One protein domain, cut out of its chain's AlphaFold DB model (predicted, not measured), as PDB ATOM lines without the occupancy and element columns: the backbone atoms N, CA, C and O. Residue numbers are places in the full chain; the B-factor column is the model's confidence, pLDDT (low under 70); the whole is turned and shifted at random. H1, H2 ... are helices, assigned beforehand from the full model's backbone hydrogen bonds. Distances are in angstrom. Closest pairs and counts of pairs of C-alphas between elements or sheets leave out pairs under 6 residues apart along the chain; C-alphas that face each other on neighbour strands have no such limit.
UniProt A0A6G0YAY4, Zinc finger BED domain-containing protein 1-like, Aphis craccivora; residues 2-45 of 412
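AT A GLANCE: This is residues 2 to 45 of the 412 residues of the protein "Zinc finger BED domain-containing protein 1-like" of Aphis craccivora (UniProt A0A6G0YAY4). The longer helix, H2, makes one half of a long, thin shape and sticks out at its far end with residues 36 to 45; at the other end a long looping link, residues 14 to 28, folds back along H1. The printed part has 44 residues with two named helices, H1 then H2, and no named strand, in the class all helix. It is loose, with a radius of gyration of the C-alphas of 12.3 A, and spans 38 by 18 by 14 A.

IN THESE COORDINATES: Find C-alpha 29 at (44.510, 7.443, -6.974); from there H2, residues 29 to 43, runs 20.3 A to C-alpha 43 at (59.222, 6.429, -20.921). Then look at C-alpha 2 at (41.517, 7.041, -16.257), where H1, residues 2 to 13, begins; it is 16.2 A long.

HOW THE PARTS SIT: H2 and H1 are only just apart, their closest C-alphas 8.2 A from each other. In both helices every O i to N i+4 pair is within hydrogen-bond range.

THE WHOLE: The C-alphas farthest apart, of Thr 16 and Gln 45, are 37.7 A apart. The printed part has no cut, and the link from H1 to H2 is long. Look for pLDDT under 70 at residues 2, 20 and 39 to 45.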
ATOM      1  N   VAL A   2      41.120   8.476 -16.312       68.50
ATOM      2  CA  VAL A   2      41.517   7.041 -16.257       68.50
ATOM      3  C   VAL A   2      40.545   6.113 -15.500       68.50
ATOM      4  O   VAL A   2      40.157   5.080 -16.035       68.50
ATOM      5  N   GLN A   3      40.097   6.481 -14.291       74.06
ATOM      6  CA  GLN A   3      39.148   5.663 -13.508       74.06
ATOM      7  C   GLN A   3      37.764   5.508 -14.154       74.06
ATOM      8  O   GLN A   3      37.111   4.496 -13.926       74.06
ATOM      9  N   SER A   4      37.311   6.491 -14.940       76.81
ATOM     10  CA  SER A   4      36.059   6.382 -15.700       76.81
ATOM     11  C   SER A   4      36.243   5.377 -16.826       76.81
ATOM     12  O   SER A   4      35.541   4.380 -16.871       76.81
ATOM     13  N   THR A   5      37.290   5.557 -17.637       77.69
ATOM     14  CA  THR A   5      37.602   4.689 -18.779       77.69
ATOM     15  C   THR A   5      37.774   3.219 -18.375       77.69
ATOM     16  O   THR A   5      37.307   2.335 -19.084       77.69
ATOM     17  N   LEU A   6      38.388   2.945 -17.217       72.81
ATOM     18  CA  LEU A   6      38.492   1.590 -16.659       72.81
ATOM     19  C   LEU A   6      37.133   1.020 -16.224       72.81
ATOM     20  O   LEU A   6      36.846  -0.133 -16.533       72.81
ATOM     21  N   LYS A   7      36.276   1.812 -15.566       75.12
ATOM     22  CA  LYS A   7      34.906   1.392 -15.219       75.12
ATOM     23  C   LYS A   7      34.065   1.114 -16.467       75.12
ATOM     24  O   LYS A   7      33.391   0.089 -16.519       75.12
ATOM     25  N   ASP A   8      34.163   1.976 -17.478       79.06
ATOM     26  CA  ASP A   8      33.471   1.829 -18.761       79.06
ATOM     27  C   ASP A   8      33.946   0.576 -19.516       79.06
ATOM     28  O   ASP A   8      33.138  -0.131 -20.115       79.06
ATOM     29  N   PHE A   9      35.246   0.261 -19.457       78.94
ATOM     30  CA  PHE A   9      35.810  -0.972 -20.014       78.94
ATOM     31  C   PHE A   9      35.307  -2.218 -19.272       78.94
ATOM     32  O   PHE A   9      34.805  -3.143 -19.905       78.94
ATOM     33  N   ILE A  10      35.361  -2.233 -17.936       77.25
ATOM     34  CA  ILE A  10      34.880  -3.363 -17.120       77.25
ATOM     35  C   ILE A  10      33.393  -3.630 -17.384       77.25
ATOM     36  O   ILE A  10      33.017  -4.777 -17.615       77.25
ATOM     37  N   GLY A  11      32.567  -2.579 -17.435       74.69
ATOM     38  CA  GLY A  11      31.137  -2.693 -17.736       74.69
ATOM     39  C   GLY A  11      30.809  -3.167 -19.159       74.69
ATOM     40  O   GLY A  11      29.679  -3.575 -19.408       74.69
ATOM     41  N   ARG A  12      31.773  -3.129 -20.090       78.38
ATOM     42  CA  ARG A  12      31.622  -3.610 -21.478       78.38
ATOM     43  C   ARG A  12      32.279  -4.966 -21.737       78.38
ATOM     44  O   ARG A  12      31.881  -5.647 -22.677       78.38
ATOM     45  N   SER A  13      33.299  -5.335 -20.963       72.94
ATOM     46  CA  SER A  13      34.200  -6.454 -21.285       72.94
ATOM     47  C   SER A  13      34.272  -7.552 -20.221       72.94
ATOM     48  O   SER A  13      34.821  -8.615 -20.506       72.94
ATOM     49  N   CYS A  14      33.715  -7.354 -19.021       71.94
ATOM     50  CA  CYS A  14      33.652  -8.387 -17.983       71.94
ATOM     51  C   CYS A  14      32.216  -8.905 -17.812       71.94
ATOM     52  O   CYS A  14      31.323  -8.158 -17.422       71.94
ATOM     53  N   THR A  15      31.994 -10.199 -18.059       70.00
ATOM     54  CA  THR A  15      30.691 -10.867 -17.858       70.00
ATOM     55  C   THR A  15      30.353 -11.099 -16.384       70.00
ATOM     56  O   THR A  15      29.183 -11.202 -16.025       70.00
ATOM     57  N   THR A  16      31.366 -11.153 -15.520       73.50
ATOM     58  CA  THR A  16      31.246 -11.164 -14.060       73.50
ATOM     59  C   THR A  16      31.892  -9.911 -13.483       73.50
ATOM     60  O   THR A  16      33.044  -9.595 -13.784       73.50
ATOM     61  N   THR A  17      31.155  -9.188 -12.639       71.12
ATOM     62  CA  THR A  17      31.636  -7.951 -12.012       71.12
ATOM     63  C   THR A  17      32.821  -8.254 -11.086       71.12
ATOM     64  O   THR A  17      32.651  -9.017 -10.131       71.12
ATOM     65  N   PRO A  18      34.016  -7.671 -11.311       75.25
ATOM     66  CA  PRO A  18      35.154  -7.889 -10.428       75.25
ATOM     67  C   PRO A  18      34.881  -7.354  -9.016       75.25
ATOM     68  O   PRO A  18      34.133  -6.395  -8.830       75.25
ATOM     69  N   LEU A  19      35.539  -7.931  -8.010       75.50
ATOM     70  CA  LEU A  19      35.488  -7.417  -6.638       75.50
ATOM     71  C   LEU A  19      35.962  -5.956  -6.596       75.50
ATOM     72  O   LEU A  19      37.083  -5.660  -7.005       75.50
ATOM     73  N   ASN A  20      35.146  -5.064  -6.020       69.81
ATOM     74  CA  ASN A  20      35.421  -3.618  -5.929       69.81
ATOM     75  C   ASN A  20      36.735  -3.260  -5.201       69.81
ATOM     76  O   ASN A  20      37.244  -2.154  -5.356       69.81
ATOM     77  N   LEU A  21      37.296  -4.188  -4.418       73.56
ATOM     78  CA  LEU A  21      38.586  -4.042  -3.729       73.56
ATOM     79  C   LEU A  21      39.797  -4.435  -4.600       73.56
ATOM     80  O   LEU A  21      40.943  -4.233  -4.194       73.56
ATOM     81  N   SER A  22      39.576  -5.009  -5.787       77.31
ATOM     82  CA  SER A  22      40.656  -5.431  -6.678       77.31
ATOM     83  C   SER A  22      41.301  -4.228  -7.360       77.31
ATOM     84  O   SER A  22      40.780  -3.689  -8.338       77.31
ATOM     85  N   ARG A  23      42.488  -3.841  -6.877       73.38
ATOM     86  CA  ARG A  23      43.296  -2.725  -7.405       73.38
ATOM     87  C   ARG A  23      43.661  -2.859  -8.892       73.38
ATOM     88  O   ARG A  23      44.026  -1.860  -9.497       73.38
ATOM     89  N   ALA A  24      43.571  -4.059  -9.471       70.81
ATOM     90  CA  ALA A  24      43.790  -4.290 -10.901       70.81
ATOM     91  C   ALA A  24      42.645  -3.745 -11.778       70.81
ATOM     92  O   ALA A  24      42.884  -3.331 -12.907       70.81
ATOM     93  N   PHE A  25      41.419  -3.722 -11.248       73.00
ATOM     94  CA  PHE A  25      40.208  -3.285 -11.953       73.00
ATOM     95  C   PHE A  25      39.707  -1.926 -11.438       73.00
ATOM     96  O   PHE A  25      39.304  -1.063 -12.215       73.00
ATOM     97  N   PHE A  26      39.818  -1.691 -10.130       81.25
ATOM     98  CA  PHE A  26      39.431  -0.448  -9.465       81.25
ATOM     99  C   PHE A  26      40.641   0.184  -8.750       81.25
ATOM    100  O   PHE A  26      40.712   0.186  -7.519       81.25
ATOM    101  N   PRO A  27      41.642   0.693  -9.494       80.50
ATOM    102  CA  PRO A  27      42.828   1.293  -8.895       80.50
ATOM    103  C   PRO A  27      42.486   2.611  -8.182       80.50
ATOM    104  O   PRO A  27      41.846   3.503  -8.750       80.50
ATOM    105  N   ASP A  28      42.957   2.758  -6.941       82.00
ATOM    106  CA  ASP A  28      42.898   4.027  -6.211       82.00
ATOM    107  C   ASP A  28      43.842   5.079  -6.830       82.00
ATOM    108  O   ASP A  28      44.709   4.770  -7.654       82.00
ATOM    109  N   GLN A  29      43.685   6.350  -6.439       81.19
ATOM    110  CA  GLN A  29      44.510   7.443  -6.974       81.19
ATOM    111  C   GLN A  29      46.014   7.210  -6.753       81.19
ATOM    112  O   GLN A  29      46.815   7.559  -7.616       81.19
ATOM    113  N   ARG A  30      46.404   6.569  -5.641       81.75
ATOM    114  CA  ARG A  30      47.801   6.208  -5.348       81.75
ATOM    115  C   ARG A  30      48.322   5.141  -6.312       81.75
ATOM    116  O   ARG A  30      49.436   5.265  -6.804       81.75
ATOM    117  N   THR A  31      47.521   4.126  -6.616       82.00
ATOM    118  CA  THR A  31      47.838   3.058  -7.574       82.00
ATOM    119  C   THR A  31      48.003   3.644  -8.974       82.00
ATOM    120  O   THR A  31      48.995   3.354  -9.635       82.00
ATOM    121  N   ILE A  32      47.108   4.546  -9.390       80.94
ATOM    122  CA  ILE A  32      47.225   5.266 -10.670       80.94
ATOM    123  C   ILE A  32      48.463   6.161 -10.690       80.94
ATOM    124  O   ILE A  32      49.222   6.097 -11.651       80.94
ATOM    125  N   ARG A  33      48.721   6.944  -9.634       79.81
ATOM    126  CA  ARG A  33      49.936   7.768  -9.515       79.81
ATOM    127  C   ARG A  33      51.197   6.909  -9.600       79.81
ATOM    128  O   ARG A  33      52.098   7.261 -10.346       79.81
ATOM    129  N   ASN A  34      51.244   5.765  -8.919       81.38
ATOM    130  CA  ASN A  34      52.374   4.835  -8.975       81.38
ATOM    131  C   ASN A  34      52.549   4.208 -10.368       81.38
ATOM    132  O   ASN A  34      53.679   4.081 -10.828       81.38
ATOM    133  N   PHE A  35      51.460   3.845 -11.057       80.25
ATOM    134  CA  PHE A  35      51.522   3.354 -12.438       80.25
ATOM    135  C   PHE A  35      51.968   4.441 -13.416       80.25
ATOM    136  O   PHE A  35      52.800   4.161 -14.271       80.25
ATOM    137  N   ILE A  36      51.474   5.675 -13.275       77.94
ATOM    138  CA  ILE A  36      51.929   6.819 -14.072       77.94
ATOM    139  C   ILE A  36      53.404   7.086 -13.791       77.94
ATOM    140  O   ILE A  36      54.161   7.191 -14.740       77.94
ATOM    141  N   ILE A  37      53.847   7.127 -12.530       73.12
ATOM    142  CA  ILE A  37      55.268   7.278 -12.184       73.12
ATOM    143  C   ILE A  37      56.089   6.158 -12.826       73.12
ATOM    144  O   ILE A  37      57.077   6.460 -13.481       73.12
ATOM    145  N   LYS A  38      55.663   4.892 -12.718       76.19
ATOM    146  CA  LYS A  38      56.347   3.744 -13.334       76.19
ATOM    147  C   LYS A  38      56.450   3.880 -14.858       76.19
ATOM    148  O   LYS A  38      57.559   3.859 -15.379       76.19
ATOM    149  N   PHE A  39      55.334   4.078 -15.561       67.38
ATOM    150  CA  PHE A  39      55.321   4.227 -17.022       67.38
ATOM    151  C   PHE A  39      56.033   5.498 -17.495       67.38
ATOM    152  O   PHE A  39      56.653   5.499 -18.553       67.38
ATOM    153  N   THR A  40      55.985   6.579 -16.719       57.25
ATOM    154  CA  THR A  40      56.744   7.807 -16.975       57.25
ATOM    155  C   THR A  40      58.238   7.568 -16.770       57.25
ATOM    156  O   THR A  40      59.014   8.032 -17.589       57.25
ATOM    157  N   TYR A  41      58.654   6.773 -15.779       56.84
ATOM    158  CA  TYR A  41      60.050   6.356 -15.586       56.84
ATOM    159  C   TYR A  41      60.536   5.435 -16.721       56.84
ATOM    160  O   TYR A  41      61.633   5.611 -17.245       56.84
ATOM    161  N   GLU A  42      59.694   4.497 -17.163       54.72
ATOM    162  CA  GLU A  42      59.946   3.632 -18.325       54.72
ATOM    163  C   GLU A  42      60.028   4.452 -19.627       54.72
ATOM    164  O   GLU A  42      60.923   4.237 -20.437       54.72
ATOM    165  N   LYS A  43      59.177   5.473 -19.797       47.41
ATOM    166  CA  LYS A  43      59.222   6.429 -20.921       47.41
ATOM    167  C   LYS A  43      60.342   7.474 -20.782       47.41
ATOM    168  O   LYS A  43      60.763   8.060 -21.777       47.41
ATOM    169  N   HIS A  44      60.853   7.696 -19.570       49.00
ATOM    170  CA  HIS A  44      62.069   8.461 -19.288       49.00
ATOM    171  C   HIS A  44      63.348   7.665 -19.549       49.00
ATOM    172  O   HIS A  44      64.420   8.272 -19.536       49.00
ATOM    173  N   GLN A  45      63.253   6.397 -19.977       47.53
ATOM    174  CA  GLN A  45      64.256   5.807 -20.869       47.53
ATOM    175  C   GLN A  45      64.190   6.463 -22.260       47.53
ATOM    176  O   GLN A  45      63.978   5.832 -23.295       47.53
TER     177      GLN A  45